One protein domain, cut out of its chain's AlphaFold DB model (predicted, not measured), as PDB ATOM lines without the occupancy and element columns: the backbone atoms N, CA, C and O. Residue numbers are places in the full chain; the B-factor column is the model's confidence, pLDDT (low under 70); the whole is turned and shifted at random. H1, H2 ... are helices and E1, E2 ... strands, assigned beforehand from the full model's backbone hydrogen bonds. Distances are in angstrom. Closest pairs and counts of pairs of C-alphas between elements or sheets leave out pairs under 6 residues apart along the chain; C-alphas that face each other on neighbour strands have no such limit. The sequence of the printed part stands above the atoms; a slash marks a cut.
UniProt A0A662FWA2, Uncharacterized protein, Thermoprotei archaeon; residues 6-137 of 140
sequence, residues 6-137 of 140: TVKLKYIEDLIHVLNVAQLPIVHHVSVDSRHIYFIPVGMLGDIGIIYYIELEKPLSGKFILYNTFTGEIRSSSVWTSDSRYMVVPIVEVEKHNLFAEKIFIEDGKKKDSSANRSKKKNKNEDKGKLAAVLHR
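What this domain is: This is residues 6 to 137 of the 140 residues of an uncharacterized protein of Thermoprotei archaeon (UniProt A0A662FWA2). What does the model look like? A strongly twisted sheet of seven strands curls round the helix H1 to make the body, and residues 107 to 137 stick out from it as one long arm that holds the helix H2. What is it made of? The printed part has 132 residues with two named helices and seven named strands, in the order E1 H1 E2 E3 E4 E5 E6 E7 H2, and its class is mixed. The sheet, also mixed, runs E1 E4 E3 E2 E7 E5 E6. How large is it? It is extended, with a radius of gyration of the C-alphas of 24.8 A and spans of 91 by 35 by 25 A.

How they stand to each other: How do the first strands pair? E1, residues 6 to 8, an edge strand, is the parallel neighbour of E4, residues 47 to 56, with N 7 and O 51 within hydrogen-bond range at 2.8 A. E2, residues 27 to 32, E3, residues 35 to 44, and E4 form a meander of two hairpins, each strand the antiparallel neighbour of the one before; N 30 and O 37 are 3.0 A apart, N 40 and O 52 2.9 A. Which strands follow? E7, residues 86 to 93, is staggered: residues 91 to 93 pair with E2, parallel, N 29 to O 92 at 2.8 A, and residues 86 to 90 with E5, residues 64 to 68, antiparallel, N 65 to O 89 at 2.8 A. E5 and the edge strand E6, residues 74 to 77, form an antiparallel hairpin, N 66 to O 75 at 2.8 A. Where are the helices? H1, residues 12 to 22, is on one face of the sheet, giving two layers, helix and sheet; its closest C-alphas to E4 are Ile 12 and Ile 54, 6.7 A. E1, H1 and E2 form a split strand-helix-strand unit, two strands of one sheet that are not neighbours, joined through a helix, with E4 and E3 between them in the sheet, and its crossover is right-handed. H2, residues 116 to 135, is not on the sheet and has 9 of 16 O i to N i+4 pairs within hydrogen-bond range, while H1 has every one.

Where its parts are: Where does the first element begin? E1 begins at C-alpha 6, (25.108, 28.343, -17.060), and H1 spans 15.4 A. How long are the longer strands? E3 measures 28.1 A, E4 28.0 A, E7 21.3 A and E2 16.0 A. Where does the last element end? H2, 31.7 A long, ends at C-alpha 135, (68.773, 73.809, -11.879).

The domain as a whole: Which links are long? The printed part has no cut, and the link from E7 to H2, 22 residues, is long. Where is confidence low? pLDDT is under 70 in residues 44 to 48 and 98 to 137.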
ATOM      1  N   THR A   6      24.105  29.017 -16.225       87.31
ATOM      2  CA  THR A   6      25.108  28.343 -17.060       87.31
ATOM      3  C   THR A   6      26.177  27.668 -16.212       87.31
ATOM      4  O   THR A   6      26.591  28.221 -15.194       87.31
ATOM      5  N   VAL A   7      26.671  26.516 -16.665       91.31
ATOM      6  CA  VAL A   7      27.796  25.786 -16.067       91.31
ATOM      7  C   VAL A   7      28.831  25.514 -17.156       91.31
ATOM      8  O   VAL A   7      28.557  24.774 -18.100       91.31
ATOM      9  N   LYS A   8      30.020  26.119 -17.027       93.81
ATOM     10  CA  LYS A   8      31.157  25.854 -17.917       93.81
ATOM     11  C   LYS A   8      31.880  24.598 -17.450       93.81
ATOM     12  O   LYS A   8      32.356  24.537 -16.318       93.81
ATOM     13  N   LEU A   9      31.963  23.614 -18.326       96.25
ATOM     14  CA  LEU A   9      32.668  22.364 -18.102       96.25
ATOM     15  C   LEU A   9      34.104  22.479 -18.612       96.25
ATOM     16  O   LEU A   9      34.414  23.287 -19.492       96.25
ATOM     17  N   LYS A  10      34.989  21.673 -18.027       95.31
ATOM     18  CA  LYS A  10      36.411  21.689 -18.370       95.31
ATOM     19  C   LYS A  10      36.729  20.756 -19.537       95.31
ATOM     20  O   LYS A  10      37.599  21.086 -20.339       95.31
ATOM     21  N   TYR A  11      36.036  19.623 -19.618       95.12
ATOM     22  CA  TYR A  11      36.309  18.568 -20.587       95.12
ATOM     23  C   TYR A  11      35.036  18.145 -21.334       95.12
ATOM     24  O   TYR A  11      33.924  18.308 -20.828       95.12
ATOM     25  N   ILE A  12      35.193  17.617 -22.552       93.50
ATOM     26  CA  ILE A  12      34.061  17.165 -23.379       93.50
ATOM     27  C   ILE A  12      33.389  15.930 -22.776       93.50
ATOM     28  O   ILE A  12      32.175  15.776 -22.865       93.50
ATOM     29  N   GLU A  13      34.167  15.101 -22.092       93.38
ATOM     30  CA  GLU A  13      33.744  13.930 -21.334       93.38
ATOM     31  C   GLU A  13      32.644  14.294 -20.336       93.38
ATOM     32  O   GLU A  13      31.618  13.618 -20.271       93.38
ATOM     33  N   ASP A  14      32.803  15.409 -19.621       94.38
ATOM     34  CA  ASP A  14      31.803  15.882 -18.663       94.38
ATOM     35  C   ASP A  14      30.496  16.271 -19.368       94.38
ATOM     36  O   ASP A  14      29.410  15.985 -18.863       94.38
ATOM     37  N   LEU A  15      30.576  16.877 -20.560       94.31
ATOM     38  CA  LEU A  15      29.394  17.230 -21.355       94.31
ATOM     39  C   LEU A  15      28.645  15.965 -21.802       94.31
ATOM     40  O   LEU A  15      27.420  15.904 -21.691       94.31
ATOM     41  N   ILE A  16      29.381  14.937 -22.241       93.00
ATOM     42  CA  ILE A  16      28.837  13.618 -22.604       93.00
ATOM     43  C   ILE A  16      28.198  12.914 -21.404       93.00
ATOM     44  O   ILE A  16      27.112  12.346 -21.530       93.00
ATOM     45  N   HIS A  17      28.806  12.985 -20.222       91.19
ATOM     46  CA  HIS A  17      28.212  12.412 -19.015       91.19
ATOM     47  C   HIS A  17      26.898  13.103 -18.628       91.19
ATOM     48  O   HIS A  17      25.938  12.421 -18.266       91.19
ATOM     49  N   VAL A  18      26.811  14.432 -18.754       91.00
ATOM     50  CA  VAL A  18      25.553  15.153 -18.501       91.00
ATOM     51  C   VAL A  18      24.478  14.760 -19.522       91.00
ATOM     52  O   VAL A  18      23.342  14.509 -19.120       91.00
ATOM     53  N   LEU A  19      24.820  14.638 -20.811       88.56
ATOM     54  CA  LEU A  19      23.904  14.150 -21.859       88.56
ATOM     55  C   LEU A  19      23.320  12.774 -21.528       88.56
ATOM     56  O   LEU A  19      22.107  12.584 -21.623       88.56
ATOM     57  N   ASN A  20      24.177  11.838 -21.105       84.25
ATOM     58  CA  ASN A  20      23.778  10.479 -20.731       84.25
ATOM     59  C   ASN A  20      22.731  10.479 -19.610       84.25
ATOM     60  O   ASN A  20      21.735   9.763 -19.691       84.25
ATOM     61  N   VAL A  21      22.937  11.300 -18.577       84.62
ATOM     62  CA  VAL A  21      22.010  11.393 -17.439       84.62
ATOM     63  C   VAL A  21      20.723  12.125 -17.825       84.62
ATOM     64  O   VAL A  21      19.641  11.726 -17.401       84.62
ATOM     65  N   ALA A  22      20.823  13.173 -18.643       80.31
ATOM     66  CA  ALA A  22      19.678  13.973 -19.070       80.31
ATOM     67  C   ALA A  22      18.776  13.263 -20.095       80.31
ATOM     68  O   ALA A  22      17.681  13.754 -20.360       80.31
ATOM     69  N   GLN A  23      19.221  12.143 -20.682       77.88
ATOM     70  CA  GLN A  23      18.516  11.408 -21.746       77.88
ATOM     71  C   GLN A  23      18.150  12.287 -22.960       77.88
ATOM     72  O   GLN A  23      17.187  12.024 -23.679       77.88
ATOM     73  N   LEU A  24      18.940  13.333 -23.206       72.88
ATOM     74  CA  LEU A  24      18.798  14.252 -24.334       72.88
ATOM     75  C   LEU A  24      20.034  14.106 -25.220       72.88
ATOM     76  O   LEU A  24      21.013  14.780 -24.949       72.88
ATOM     77  N   PRO A  25      20.058  13.262 -26.263       75.25
ATOM     78  CA  PRO A  25      21.297  12.935 -26.970       75.25
ATOM     79  C   PRO A  25      21.645  13.967 -28.056       75.25
ATOM     80  O   PRO A  25      21.961  13.591 -29.177       75.25
ATOM     81  N   ILE A  26      21.551  15.270 -27.782       90.62
ATOM     82  CA  ILE A  26      21.836  16.315 -28.779       90.62
ATOM     83  C   ILE A  26      22.735  17.381 -28.174       90.62
ATOM     84  O   ILE A  26      22.428  17.937 -27.120       90.62
ATOM     85  N   VAL A  27      23.808  17.715 -28.888       94.69
ATOM     86  CA  VAL A  27      24.663  18.865 -28.583       94.69
ATOM     87  C   VAL A  27      24.368  19.971 -29.574       94.69
ATOM     88  O   VAL A  27      24.350  19.743 -30.779       94.69
ATOM     89  N   HIS A  28      24.186  21.185 -29.076       93.69
ATOM     90  CA  HIS A  28      24.108  22.370 -29.916       93.69
ATOM     91  C   HIS A  28      25.486  23.011 -30.036       93.69
ATOM     92  O   HIS A  28      26.242  23.020 -29.065       93.69
ATOM     93  N   HIS A  29      25.792  23.573 -31.199       95.06
ATOM     94  CA  HIS A  29      27.027  24.298 -31.461       95.06
ATOM     95  C   HIS A  29      26.732  25.705 -31.982       95.06
ATOM     96  O   HIS A  29      25.862  25.896 -32.832       95.06
ATOM     97  N   VAL A  30      27.466  26.689 -31.463       92.06
ATOM     98  CA  VAL A  30      27.485  28.065 -31.967       92.06
ATOM     99  C   VAL A  30      28.916  28.601 -31.953       92.06
ATOM    100  O   VAL A  30      29.701  28.280 -31.055       92.06
ATOM    101  N   SER A  31      29.255  29.435 -32.937       89.81
ATOM    102  CA  SER A  31      30.521  30.170 -32.959       89.81
ATOM    103  C   SER A  31      30.316  31.604 -32.477       89.81
ATOM    104  O   SER A  31      29.449  32.313 -32.985       89.81
ATOM    105  N   VAL A  32      31.112  32.029 -31.493       86.00
ATOM    106  CA  VAL A  32      31.075  33.379 -30.906       86.00
ATOM    107  C   VAL A  32      32.511  33.867 -30.752       86.00
ATOM    108  O   VAL A  32      33.317  33.175 -30.142       86.00
ATOM    109  N   ASP A  33      32.858  35.030 -31.307       84.69
ATOM    110  CA  ASP A  33      34.197  35.639 -31.187       84.69
ATOM    111  C   ASP A  33      35.369  34.675 -31.475       84.69
ATOM    112  O   ASP A  33      36.381  34.658 -30.775       84.69
ATOM    113  N   SER A  34      35.251  33.857 -32.529       85.56
ATOM    114  CA  SER A  34      36.240  32.820 -32.903       85.56
ATOM    115  C   SER A  34      36.407  31.681 -31.884       85.56
ATOM    116  O   SER A  34      37.372  30.921 -31.948       85.56
ATOM    117  N   ARG A  35      35.472  31.542 -30.942       90.38
ATOM    118  CA  ARG A  35      35.346  30.400 -30.032       90.38
ATOM    119  C   ARG A  35      34.190  29.513 -30.469       90.38
ATOM    120  O   ARG A  35      33.212  29.984 -31.048       90.38
ATOM    121  N   HIS A  36      34.313  28.225 -30.178       93.25
ATOM    122  CA  HIS A  36      33.312  27.215 -30.497       93.25
ATOM    123  C   HIS A  36      32.661  26.728 -29.212       93.25
ATOM    124  O   HIS A  36      33.327  26.151 -28.350       93.25
ATOM    125  N   ILE A  37      31.367  26.992 -29.075       93.88
ATOM    126  CA  ILE A  37      30.612  26.715 -27.861       93.88
ATOM    127  C   ILE A  37      29.692  25.541 -28.136       93.88
ATOM    128  O   ILE A  37      28.822  25.623 -29.001       93.88
ATOM    129  N   TYR A  38      29.879  24.471 -27.372       94.69
ATOM    130  CA  TYR A  38      29.049  23.276 -27.432       94.69
ATOM    131  C   TYR A  38      28.235  23.187 -26.155       94.69
ATOM    132  O   TYR A  38      28.817  23.214 -25.069       94.69
ATOM    133  N   PHE A  39      26.911  23.105 -26.264       92.62
ATOM    134  CA  PHE A  39      26.036  23.220 -25.104       92.62
ATOM    135  C   PHE A  39      24.811  22.314 -25.158       92.62
ATOM    136  O   PHE A  39      24.327  21.917 -26.222       92.62
ATOM    137  N   ILE A  40      24.295  22.028 -23.966       90.38
ATOM    138  CA  ILE A  40      23.109  21.207 -23.741       90.38
ATOM    139  C   ILE A  40      22.161  21.947 -22.790       90.38
ATOM    140  O   ILE A  40      22.550  22.293 -21.667       90.38
ATOM    141  N   PRO A  41      20.929  22.254 -23.227       85.00
ATOM    142  CA  PRO A  41      19.926  22.824 -22.345       85.00
ATOM    143  C   PRO A  41      19.285  21.704 -21.521       85.00
ATOM    144  O   PRO A  41      18.586  20.850 -22.063       85.00
ATOM    145  N   VAL A  42      19.496  21.711 -20.207       81.75
ATOM    146  CA  VAL A  42      18.841  20.773 -19.289       81.75
ATOM    147  C   VAL A  42      17.707  21.510 -18.590       81.75
ATOM    148  O   VAL A  42      17.928  22.243 -17.628       81.75
ATOM    149  N   GLY A  43      16.490  21.349 -19.107       72.56
ATOM    150  CA  GLY A  43      15.271  21.866 -18.484       72.56
ATOM    151  C   GLY A  43      14.769  20.947 -17.371       72.56
ATOM    152  O   GLY A  43      14.815  19.727 -17.506       72.56
ATOM    153  N   MET A  44      14.225  21.521 -16.297       59.16
ATOM    154  CA  MET A  44      13.297  20.806 -15.417       59.16
ATOM    155  C   MET A  44      11.906  21.397 -15.633       59.16
ATOM    156  O   MET A  44      11.754  22.610 -15.539       59.16
ATOM    157  N   LEU A  45      10.933  20.539 -15.964       53.41
ATOM    158  CA  LEU A  45       9.480  20.780 -15.922       53.41
ATOM    159  C   LEU A  45       9.062  22.268 -15.932       53.41
ATOM    160  O   LEU A  45       8.667  22.821 -14.911       53.41
ATOM    161  N   GLY A  46       9.124  22.904 -17.107       53.12
ATOM    162  CA  GLY A  46       8.463  24.189 -17.364       53.12
ATOM    163  C   GLY A  46       9.267  25.470 -17.118       53.12
ATOM    164  O   GLY A  46       8.747  26.534 -17.450       53.12
ATOM    165  N   ASP A  47      10.508  25.411 -16.618       58.47
ATOM    166  CA  ASP A  47      11.361  26.604 -16.472       58.47
ATOM    167  C   ASP A  47      12.666  26.503 -17.284       58.47
ATOM    168  O   ASP A  47      13.128  25.408 -17.632       58.47
ATOM    169  N   ILE A  48      13.264  27.657 -17.606       59.38
ATOM    170  CA  ILE A  48      14.552  27.724 -18.315       59.38
ATOM    171  C   ILE A  48      15.620  27.148 -17.379       59.38
ATOM    172  O   ILE A  48      16.047  27.795 -16.422       59.38
ATOM    173  N   GLY A  49      16.012  25.901 -17.630       77.50
ATOM    174  CA  GLY A  49      16.916  25.164 -16.757       77.50
ATOM    175  C   GLY A  49      18.392  25.556 -16.883       77.50
ATOM    176  O   GLY A  49      18.744  26.676 -17.263       77.50
ATOM    177  N   ILE A  50      19.273  24.632 -16.499       85.38
ATOM    178  CA  ILE A  50      20.725  24.842 -16.487       85.38
ATOM    179  C   ILE A  50      21.290  24.507 -17.868       85.38
ATOM    180  O   ILE A  50      20.979  23.465 -18.442       85.38
ATOM    181  N   ILE A  51      22.149  25.377 -18.389       88.44
ATOM    182  CA  ILE A  51      22.869  25.150 -19.639       88.44
ATOM    183  C   ILE A  51      24.300  24.749 -19.308       88.44
ATOM    184  O   ILE A  51      25.081  25.556 -18.799       88.44
ATOM    185  N   TYR A  52      24.643  23.505 -19.618       91.88
ATOM    186  CA  TYR A  52      26.013  23.015 -19.518       91.88
ATOM    187  C   TYR A  52      26.715  23.249 -20.845       91.88
ATOM    188  O   TYR A  52      26.129  22.989 -21.898       91.88
ATOM    189  N   TYR A  53      27.947  23.750 -20.808       93.75
ATOM    190  CA  TYR A  53      28.688  24.034 -22.030       93.75
ATOM    191  C   TYR A  53      30.192  23.833 -21.880       93.75
ATOM    192  O   TYR A  53      30.743  23.980 -20.791       93.75
ATOM    193  N   ILE A  54      30.854  23.555 -22.999       95.75
ATOM    194  CA  ILE A  54      32.308  23.667 -23.154       95.75
ATOM    195  C   ILE A  54      32.623  24.740 -24.190       95.75
ATOM    196  O   ILE A  54      31.804  25.061 -25.053       95.75
ATOM    197  N   GLU A  55      33.838  25.265 -24.116       94.44
ATOM    198  CA  GLU A  55      34.373  26.219 -25.078       94.44
ATOM    199  C   GLU A  55      35.673  25.661 -25.649       94.44
ATOM    200  O   GLU A  55      36.581  25.304 -24.896       94.44
ATOM    201  N   LEU A  56      35.760  25.592 -26.975       94.12
ATOM    202  CA  LEU A  56      36.926  25.107 -27.698       94.12
ATOM    203  C   LEU A  56      37.499  26.216 -28.588       94.12
ATOM    204  O   LEU A  56      36.769  27.040 -29.141       94.12
ATOM    205  N   GLU A  57      38.824  26.235 -28.752       93.62
ATOM    206  CA  GLU A  57      39.494  27.167 -29.678       93.62
ATOM    207  C   GLU A  57      39.320  26.760 -31.144       93.62
ATOM    208  O   GLU A  57      39.452  27.580 -32.044       93.62
ATOM    209  N   LYS A  58      39.063  25.471 -31.383       94.62
ATOM    210  CA  LYS A  58      38.858  24.880 -32.704       94.62
ATOM    211  C   LYS A  58      37.561  24.074 -32.690       94.62
ATOM    212  O   LYS A  58      37.249  23.480 -31.655       94.62
ATOM    213  N   PRO A  59      36.830  24.018 -33.812       94.88
ATOM    214  CA  PRO A  59      35.627  23.210 -33.888       94.88
ATOM    215  C   PRO A  59      35.985  21.723 -33.840       94.88
ATOM    216  O   PRO A  59      37.053  21.305 -34.300       94.88
ATOM    217  N   LEU A  60      35.064  20.916 -33.325       95.12
ATOM    218  CA  LEU A  60      35.091  19.470 -33.505       95.12
ATOM    219  C   LEU A  60      34.985  19.133 -34.996       95.12
ATOM    220  O   LEU A  60      34.248  19.773 -35.748       95.12
ATOM    221  N   SER A  61      35.716  18.113 -35.437       93.12
ATOM    222  CA  SER A  61      35.677  17.672 -36.830       93.12
ATOM    223  C   SER A  61      34.481  16.752 -37.076       93.12
ATOM    224  O   SER A  61      34.480  15.598 -36.663       93.12
ATOM    225  N   GLY A  62      33.466  17.235 -37.790       94.69
ATOM    226  CA  GLY A  62      32.314  16.427 -38.196       94.69
ATOM    227  C   GLY A  62      30.991  16.913 -37.612       94.69
ATOM    228  O   GLY A  62      30.888  18.038 -37.141       94.69
ATOM    229  N   LYS A  63      29.966  16.062 -37.703       96.25
ATOM    230  CA  LYS A  63      28.571  16.369 -37.336       96.25
ATOM    231  C   LYS A  63      28.044  15.503 -36.192       96.25
ATOM    232  O   LYS A  63      26.929  15.712 -35.728       96.25
ATOM    233  N   PHE A  64      28.825  14.524 -35.753       96.44
ATOM    234  CA  PHE A  64      28.460  13.581 -34.707       96.44
ATOM    235  C   PHE A  64      29.621  13.416 -33.736       96.44
ATOM    236  O   PHE A  64      30.779  13.351 -34.154       96.44
ATOM    237  N   ILE A  65      29.301  13.293 -32.454       95.56
ATOM    238  CA  ILE A  65      30.206  12.788 -31.429       95.56
ATOM    239  C   ILE A  65      29.867  11.313 -31.226       95.56
ATOM    240  O   ILE A  65      28.706  10.946 -31.048       95.56
ATOM    241  N   LEU A  66      30.883  10.466 -31.286       95.25
ATOM    242  CA  LEU A  66      30.798   9.041 -31.022       95.25
ATOM    243  C   LEU A  66      31.417   8.788 -29.656       95.25
ATOM    244  O   LEU A  66      32.626   8.946 -29.486       95.25
ATOM    245  N   TYR A  67      30.589   8.396 -28.698       94.31
ATOM    246  CA  TYR A  67      31.043   7.985 -27.378       94.31
ATOM    247  C   TYR A  67      30.968   6.470 -27.266       94.31
ATOM    248  O   TYR A  67      29.878   5.900 -27.327       94.31
ATOM    249  N   ASN A  68      32.114   5.810 -27.127       94.75
ATOM    250  CA  ASN A  68      32.155   4.376 -26.897       94.75
ATOM    251  C   ASN A  68      31.714   4.088 -25.459       94.75
ATOM    252  O   ASN A  68      32.433   4.396 -24.509       94.75
ATOM    253  N   THR A  69      30.555   3.462 -25.295       91.25
ATOM    254  CA  THR A  69      29.966   3.211 -23.972       91.25
ATOM    255  C   THR A  69      30.711   2.141 -23.173       91.25
ATOM    256  O   THR A  69      30.468   1.996 -21.980       91.25
ATOM    257  N   PHE A  70      31.609   1.386 -23.812       93.19
ATOM    258  CA  PHE A  70      32.422   0.350 -23.174       93.19
ATOM    259  C   PHE A  70      33.805   0.857 -22.762       93.19
ATOM    260  O   PHE A  70      34.302   0.473 -21.706       93.19
ATOM    261  N   THR A  71      34.444   1.694 -23.586       95.38
ATOM    262  CA  THR A  71      35.819   2.172 -23.339       95.38
ATOM    263  C   THR A  71      35.888   3.605 -22.817       95.38
ATOM    264  O   THR A  71      36.949   4.035 -22.375       95.38
ATOM    265  N   GLY A  72      34.789   4.357 -22.895       91.75
ATOM    266  CA  GLY A  72      34.756   5.788 -22.594       91.75
ATOM    267  C   GLY A  72      35.399   6.669 -23.672       91.75
ATOM    268  O   GLY A  72      35.507   7.877 -23.488       91.75
ATOM    269  N   GLU A  73      35.838   6.089 -24.791       95.56
ATOM    270  CA  GLU A  73      36.493   6.827 -25.867       95.56
ATOM    271  C   GLU A  73      35.531   7.798 -26.565       95.56
ATOM    272  O   GLU A  73      34.421   7.420 -26.944       95.56
ATOM    273  N   ILE A  74      35.995   9.026 -26.812       94.88
ATOM    274  CA  ILE A  74      35.264  10.049 -27.561       94.88
ATOM    275  C   ILE A  74      35.955  10.296 -28.897       94.88
ATOM    276  O   ILE A  74      37.152  10.577 -28.962       94.88
ATOM    277  N   ARG A  75      35.179  10.228 -29.977       95.06
ATOM    278  CA  ARG A  75      35.610  10.591 -31.331       95.06
ATOM    279  C   ARG A  75      34.576  11.484 -31.989       95.06
ATOM    280  O   ARG A  75      33.418  11.509 -31.585       95.06
ATOM    281  N   SER A  76      34.973  12.175 -33.042       95.25
ATOM    282  CA  SER A  76      34.057  12.915 -33.900       95.25
ATOM    283  C   SER A  76      33.948  12.248 -35.273       95.25
ATOM    284  O   SER A  76      34.882  11.592 -35.740       95.25
ATOM    285  N   SER A  77      32.778  12.354 -35.900       96.12
ATOM    286  CA  SER A  77      32.472  11.719 -37.183       96.12
ATOM    287  C   SER A  77      31.634  12.633 -38.067       96.12
ATOM    288  O   SER A  77      30.755  13.357 -37.598       96.12
ATOM    289  N   SER A  78      31.881  12.593 -39.375       96.31
ATOM    290  CA  SER A  78      31.036  13.234 -40.390       96.31
ATOM    291  C   SER A  78      29.859  12.358 -40.830       96.31
ATOM    292  O   SER A  78      28.927  12.865 -41.452       96.31
ATOM    293  N   VAL A  79      29.890  11.065 -40.499       93.94
ATOM    294  CA  VAL A  79      28.896  10.068 -40.906       93.94
ATOM    295  C   VAL A  79      28.223   9.428 -39.699       93.94
ATOM    296  O   VAL A  79      28.837   9.236 -38.646       93.94
ATOM    297  N   TRP A  80      26.949   9.087 -39.876       91.81
ATOM    298  CA  TRP A  80      26.191   8.297 -38.916       91.81
ATOM    299  C   TRP A  80      26.742   6.865 -38.842       91.81
ATOM    300  O   TRP A  80      27.204   6.324 -39.847       91.81
ATOM    301  N   THR A  81      26.654   6.235 -37.671       91.62
ATOM    302  CA  THR A  81      26.991   4.819 -37.471       91.62
ATOM    303  C   THR A  81      25.855   4.092 -36.759       91.62
ATOM    304  O   THR A  81      25.164   4.674 -35.928       91.62
ATOM    305  N   SER A  82      25.653   2.817 -37.088       91.06
ATOM    306  CA  SER A  82      24.703   1.920 -36.417       91.06
ATOM    307  C   SER A  82      25.383   0.955 -35.438       91.06
ATOM    308  O   SER A  82      24.764  -0.002 -34.981       91.06
ATOM    309  N   ASP A  83      26.671   1.156 -35.159       94.44
ATOM    310  CA  ASP A  83      27.438   0.325 -34.236       94.44
ATOM    311  C   ASP A  83      26.984   0.563 -32.790       94.44
ATOM    312  O   ASP A  83      27.175   1.644 -32.234       94.44
ATOM    313  N   SER A  84      26.414  -0.474 -32.173       92.31
ATOM    314  CA  SER A  84      25.840  -0.422 -30.825       92.31
ATOM    315  C   SER A  84      26.861  -0.153 -29.719       92.31
ATOM    316  O   SER A  84      26.469   0.074 -28.577       92.31
ATOM    317  N   ARG A  85      28.166  -0.190 -30.020       94.81
ATOM    318  CA  ARG A  85      29.220   0.216 -29.078       94.81
ATOM    319  C   ARG A  85      29.268   1.718 -28.857       94.81
ATOM    320  O   ARG A  85      29.867   2.157 -27.877       94.81
ATOM    321  N   TYR A  86      28.683   2.489 -29.769       94.00
ATOM    322  CA  TYR A  86      28.716   3.937 -29.727       94.00
ATOM    323  C   TYR A  86      27.342   4.509 -29.402       94.00
ATOM    324  O   TYR A  86      26.358   4.248 -30.093       94.00
ATOM    325  N   MET A  87      27.302   5.393 -28.408       91.94
ATOM    326  CA  MET A  87      26.279   6.424 -28.377       91.94
ATOM    327  C   MET A  87      26.635   7.467 -29.438       91.94
ATOM    328  O   MET A  87      27.708   8.077 -29.394       91.94
ATOM    329  N   VAL A  88      25.720   7.673 -30.382       94.00
ATOM    330  CA  VAL A  88      25.846   8.686 -31.430       94.00
ATOM    331  C   VAL A  88      25.120   9.948 -30.985       94.00
ATOM    332  O   VAL A  88      23.900   9.951 -30.844       94.00
ATOM    333  N   VAL A  89      25.875  11.024 -30.781       94.88
ATOM    334  CA  VAL A  89      25.349  12.331 -30.376       94.88
ATOM    335  C   VAL A  89      25.473  13.302 -31.552       94.88
ATOM    336  O   VAL A  89      26.589  13.713 -31.878       94.88
ATOM    337  N   PRO A  90      24.379  13.676 -32.234       95.44
ATOM    338  CA  PRO A  90      24.405  14.740 -33.232       95.44
ATOM    339  C   PRO A  90      24.857  16.083 -32.649       95.44
ATOM    340  O   PRO A  90      24.441  16.489 -31.560       95.44
ATOM    341  N   ILE A  91      25.672  16.782 -33.437       96.50
ATOM    342  CA  ILE A  91      26.025  18.188 -33.260       96.50
ATOM    343  C   ILE A  91      25.100  19.000 -34.170       96.50
ATOM    344  O   ILE A  91      25.148  18.878 -35.396       96.50
ATOM    345  N   VAL A  92      24.246  19.819 -33.566       94.75
ATOM    346  CA  VAL A  92      23.313  20.703 -34.265       94.75
ATOM    347  C   VAL A  92      23.904  22.105 -34.316       94.75
ATOM    348  O   VAL A  92      24.063  22.762 -33.290       94.75
ATOM    349  N   GLU A  93      24.207  22.562 -35.526       94.19
ATOM    350  CA  GLU A  93      24.648  23.929 -35.798       94.19
ATOM    351  C   GLU A  93      23.490  24.907 -35.580       94.19
ATOM    352  O   GLU A  93      22.431  24.782 -36.199       94.19
ATOM    353  N   VAL A  94      23.682  25.879 -34.691       90.69
ATOM    354  CA  VAL A  94      22.654  26.858 -34.340       90.69
ATOM    355  C   VAL A  94      22.920  28.173 -35.058       90.69
ATOM    356  O   VAL A  94      23.880  28.873 -34.758       90.69
ATOM    357  N   GLU A  95      22.018  28.537 -35.969       85.94
ATOM    358  CA  GLU A  95      22.050  29.834 -36.658       85.94
ATOM    359  C   GLU A  95      21.556  30.974 -35.755       85.94
ATOM    360  O   GLU A  95      22.123  32.064 -35.728       85.94
ATOM    361  N   LYS A  96      20.486  30.723 -34.990       80.12
ATOM    362  CA  LYS A  96      19.885  31.697 -34.078       80.12
ATOM    363  C   LYS A  96      19.244  30.994 -32.892       80.12
ATOM    364  O   LYS A  96      18.546  29.997 -33.044       80.12
ATOM    365  N   HIS A  97      19.402  31.571 -31.710       74.19
ATOM    366  CA  HIS A  97      18.658  31.184 -30.517       74.19
ATOM    367  C   HIS A  97      18.321  32.433 -29.698       74.19
ATOM    368  O   HIS A  97      19.024  33.440 -29.758       74.19
ATOM    369  N   ASN A  98      17.323  32.337 -28.823       68.12
ATOM    370  CA  ASN A  98      17.018  33.393 -27.847       68.12
ATOM    371  C   ASN A  98      17.586  33.090 -26.440       68.12
ATOM    372  O   ASN A  98      17.250  33.778 -25.484       68.12
ATOM    373  N   LEU A  99      18.431  32.054 -26.305       61.06
ATOM    374  CA  LEU A  99      18.973  31.584 -25.022       61.06
ATOM    375  C   LEU A  99      20.187  32.379 -24.511       61.06
ATOM    376  O   LEU A  99      20.367  32.497 -23.302       61.06
ATOM    377  N   PHE A 100      21.003  32.951 -25.400       61.75
ATOM    378  CA  PHE A 100      22.233  33.651 -25.028       61.75
ATOM    379  C   PHE A 100      22.229  35.085 -25.557       61.75
ATOM    380  O   PHE A 100      22.064  35.313 -26.751       61.75
ATOM    381  N   ALA A 101      22.439  36.064 -24.676       55.06
ATOM    382  CA  ALA A 101      23.026  37.326 -25.111       55.06
ATOM    383  C   ALA A 101      24.516  37.052 -25.359       55.06
ATOM    384  O   ALA A 101      25.130  36.383 -24.527       55.06
ATOM    385  N   GLU A 102      25.103  37.573 -26.443       52.88
ATOM    386  CA  GLU A 102      26.521  37.370 -26.832       52.88
ATOM    387  C   GLU A 102      27.500  37.496 -25.645       52.88
ATOM    388  O   GLU A 102      28.507  36.805 -25.561       52.88
ATOM    389  N   LYS A 103      27.146  38.322 -24.654       51.00
ATOM    390  CA  LYS A 103      27.938  38.612 -23.453       51.00
ATOM    391  C   LYS A 103      28.001  37.499 -22.396       51.00
ATOM    392  O   LYS A 103      28.825  37.616 -21.497       51.00
ATOM    393  N   ILE A 104      27.172  36.450 -22.445       55.00
ATOM    394  CA  ILE A 104      27.107  35.436 -21.363       55.00
ATOM    395  C   ILE A 104      28.348  34.531 -21.334       55.00
ATOM    396  O   ILE A 104      28.756  34.090 -20.265       55.00
ATOM    397  N   PHE A 105      28.987  34.299 -22.479       54.31
ATOM    398  CA  PHE A 105      30.175  33.444 -22.567       54.31
ATOM    399  C   PHE A 105      31.496  34.215 -22.428       54.31
ATOM    400  O   PHE A 105      32.559  33.612 -22.316       54.31
ATOM    401  N   ILE A 106      31.438  35.551 -22.415       53.28
ATOM    402  CA  ILE A 106      32.612  36.431 -22.525       53.28
ATOM    403  C   ILE A 106      33.125  36.899 -21.142       53.28
ATOM    404  O   ILE A 106      34.213  37.473 -21.042       53.28
ATOM    405  N   GLU A 107      32.393  36.657 -20.047       52.94
ATOM    406  CA  GLU A 107      32.655  37.346 -18.769       52.94
ATOM    407  C   GLU A 107      33.962  36.977 -18.033       52.94
ATOM    408  O   GLU A 107      34.377  37.745 -17.168       52.94
ATOM    409  N   ASP A 108      34.717  35.953 -18.445       48.34
ATOM    410  CA  ASP A 108      35.982  35.597 -17.768       48.34
ATOM    411  C   ASP A 108      37.270  36.055 -18.490       48.34
ATOM    412  O   ASP A 108      38.380  35.846 -17.994       48.34
ATOM    413  N   GLY A 109      37.165  36.737 -19.640       42.41
ATOM    414  CA  GLY A 109      38.329  37.090 -20.470       42.41
ATOM    415  C   GLY A 109      39.006  38.442 -20.193       42.41
ATOM    416  O   GLY A 109      40.159  38.642 -20.576       42.41
ATOM    417  N   LYS A 110      38.351  39.403 -19.523       39.34
ATOM    418  CA  LYS A 110      38.918  40.758 -19.320       39.34
ATOM    419  C   LYS A 110      39.607  40.935 -17.964       39.34
ATOM    420  O   LYS A 110      39.263  41.816 -17.181       39.34
ATOM    421  N   LYS A 111      40.664  40.157 -17.717       42.91
ATOM    422  CA  LYS A 111      41.739  40.533 -16.777       42.91
ATOM    423  C   LYS A 111      43.112  40.238 -17.375       42.91
ATOM    424  O   LYS A 111      43.823  39.357 -16.910       42.91
ATOM    425  N   LYS A 112      43.514  41.021 -18.372       42.75
ATOM    426  CA  LYS A 112      44.921  41.323 -18.674       42.75
ATOM    427  C   LYS A 112      44.942  42.523 -19.610       42.75
ATOM    428  O   LYS A 112      44.716  42.370 -20.794       42.75
ATOM    429  N   ASP A 113      45.035  43.707 -19.006       38.69
ATOM    430  CA  ASP A 113      45.764  44.880 -19.514       38.69
ATOM    431  C   ASP A 113      45.531  46.075 -18.580       38.69
ATOM    432  O   ASP A 113      44.881  47.067 -18.894       38.69
ATOM    433  N   SER A 114      46.068  45.980 -17.361       38.88
ATOM    434  CA  SER A 114      46.191  47.139 -16.462       38.88
ATOM    435  C   SER A 114      47.581  47.287 -15.832       38.88
ATOM    436  O   SER A 114      47.841  48.275 -15.146       38.88
ATOM    437  N   SER A 115      48.533  46.393 -16.132       42.75
ATOM    438  CA  SER A 115      49.929  46.533 -15.688       42.75
ATOM    439  C   SER A 115      50.798  47.387 -16.624       42.75
ATOM    440  O   SER A 115      51.784  47.959 -16.164       42.75
ATOM    441  N   ALA A 116      50.424  47.585 -17.895       40.28
ATOM    442  CA  ALA A 116      51.236  48.372 -18.834       40.28
ATOM    443  C   ALA A 116      51.142  49.900 -18.625       40.28
ATOM    444  O   ALA A 116      52.055  50.634 -19.011       40.28
ATOM    445  N   ASN A 117      50.085  50.403 -17.972       40.19
ATOM    446  CA  ASN A 117      49.869  51.851 -17.831       40.19
ATOM    447  C   ASN A 117      50.343  52.442 -16.488       40.19
ATOM    448  O   ASN A 117      50.370  53.664 -16.324       40.19
ATOM    449  N   ARG A 118      50.780  51.607 -15.530       41.47
ATOM    450  CA  ARG A 118      51.357  52.083 -14.255       41.47
ATOM    451  C   ARG A 118      52.859  52.385 -14.371       41.47
ATOM    452  O   ARG A 118      53.350  53.276 -13.681       41.47
ATOM    453  N   SER A 119      53.559  51.738 -15.304       42.06
ATOM    454  CA  SER A 119      55.009  51.907 -15.505       42.06
ATOM    455  C   SER A 119      55.374  53.165 -16.306       42.06
ATOM    456  O   SER A 119      56.389  53.795 -16.024       42.06
ATOM    457  N   LYS A 120      54.521  53.627 -17.238       42.91
ATOM    458  CA  LYS A 120      54.773  54.880 -17.986       42.91
ATOM    459  C   LYS A 120      54.535  56.154 -17.163       42.91
ATOM    460  O   LYS A 120      55.155  57.178 -17.439       42.91
ATOM    461  N   LYS A 121      53.681  56.110 -16.131       41.50
ATOM    462  CA  LYS A 121      53.406  57.282 -15.276       41.50
ATOM    463  C   LYS A 121      54.486  57.507 -14.206       41.50
ATOM    464  O   LYS A 121      54.661  58.642 -13.773       41.50
ATOM    465  N   LYS A 122      55.243  56.465 -13.827       42.66
ATOM    466  CA  LYS A 122      56.339  56.568 -12.845       42.66
ATOM    467  C   LYS A 122      57.607  57.194 -13.449       42.66
ATOM    468  O   LYS A 122      58.116  58.156 -12.883       42.66
ATOM    469  N   ASN A 123      58.012  56.784 -14.657       42.53
ATOM    470  CA  ASN A 123      59.209  57.346 -15.309       42.53
ATOM    471  C   ASN A 123      59.074  58.833 -15.679       42.53
ATOM    472  O   ASN A 123      60.046  59.575 -15.594       42.53
ATOM    473  N   LYS A 124      57.872  59.317 -16.028       43.91
ATOM    474  CA  LYS A 124      57.687  60.732 -16.412       43.91
ATOM    475  C   LYS A 124      57.718  61.703 -15.219       43.91
ATOM    476  O   LYS A 124      57.966  62.890 -15.421       43.91
ATOM    477  N   ASN A 125      57.468  61.220 -13.998       49.31
ATOM    478  CA  ASN A 125      57.544  62.037 -12.779       49.31
ATOM    479  C   ASN A 125      58.949  62.038 -12.155       49.31
ATOM    480  O   ASN A 125      59.345  63.060 -11.599       49.31
ATOM    481  N   GLU A 126      59.724  60.957 -12.292       49.84
ATOM    482  CA  GLU A 126      61.113  60.918 -11.804       49.84
ATOM    483  C   GLU A 126      62.060  61.799 -12.636       49.84
ATOM    484  O   GLU A 126      62.886  62.506 -12.055       49.84
ATOM    485  N   ASP A 127      61.889  61.865 -13.962       52.28
ATOM    486  CA  ASP A 127      62.714  62.744 -14.812       52.28
ATOM    487  C   ASP A 127      62.446  64.236 -14.569       52.28
ATOM    488  O   ASP A 127      63.371  65.049 -14.559       52.28
ATOM    489  N   LYS A 128      61.191  64.614 -14.286       53.75
ATOM    490  CA  LYS A 128      60.850  66.006 -13.943       53.75
ATOM    491  C   LYS A 128      61.412  66.430 -12.583       53.75
ATOM    492  O   LYS A 128      61.825  67.579 -12.437       53.75
ATOM    493  N   GLY A 129      61.460  65.516 -11.611       55.66
ATOM    494  CA  GLY A 129      62.036  65.776 -10.287       55.66
ATOM    495  C   GLY A 129      63.557  65.954 -10.316       55.66
ATOM    496  O   GLY A 129      64.090  66.822  -9.624       55.66
ATOM    497  N   LYS A 130      64.262  65.193 -11.164       55.22
ATOM    498  CA  LYS A 130      65.725  65.300 -11.310       55.22
ATOM    499  C   LYS A 130      66.157  66.577 -12.035       55.22
ATOM    500  O   LYS A 130      67.124  67.205 -11.607       55.22
ATOM    501  N   LEU A 131      65.424  67.014 -13.064       54.56
ATOM    502  CA  LEU A 131      65.755  68.243 -13.803       54.56
ATOM    503  C   LEU A 131      65.633  69.507 -12.925       54.56
ATOM    504  O   LEU A 131      66.459  70.414 -13.021       54.56
ATOM    505  N   ALA A 132      64.645  69.545 -12.022       56.22
ATOM    506  CA  ALA A 132      64.449  70.659 -11.091       56.22
ATOM    507  C   ALA A 132      65.557  70.753 -10.023       56.22
ATOM    508  O   ALA A 132      65.976  71.853  -9.662       56.22
ATOM    509  N   ALA A 133      66.079  69.614  -9.553       56.78
ATOM    510  CA  ALA A 133      67.141  69.574  -8.545       56.78
ATOM    511  C   ALA A 133      68.508  70.034  -9.088       56.78
ATOM    512  O   ALA A 133      69.298  70.628  -8.353       56.78
ATOM    513  N   VAL A 134      68.785  69.809 -10.378       55.41
ATOM    514  CA  VAL A 134      70.032  70.261 -11.022       55.41
ATOM    515  C   VAL A 134      70.028  71.779 -11.237       55.41
ATOM    516  O   VAL A 134      71.025  72.442 -10.953       55.41
ATOM    517  N   LEU A 135      68.893  72.363 -11.640       54.66
ATOM    518  CA  LEU A 135      68.773  73.809 -11.879       54.66
ATOM    519  C   LEU A 135      68.927  74.660 -10.605       54.66
ATOM    520  O   LEU A 135      69.374  75.803 -10.685       54.66
ATOM    521  N   HIS A 136      68.621  74.109  -9.427       56.78
ATOM    522  CA  HIS A 136      68.759  74.825  -8.154       56.78
ATOM    523  C   HIS A 136      70.201  74.840  -7.604       56.78
ATOM    524  O   HIS A 136      70.507  75.610  -6.694       56.78
ATOM    525  N   ARG A 137      71.105  74.011  -8.149       54.72
ATOM    526  CA  ARG A 137      72.506  73.912  -7.692       54.72
ATOM    527  C   ARG A 137      73.476  74.803  -8.477       54.72
ATOM    528  O   ARG A 137      74.590  75.011  -8.021       54.72
TER     529      ARG A 137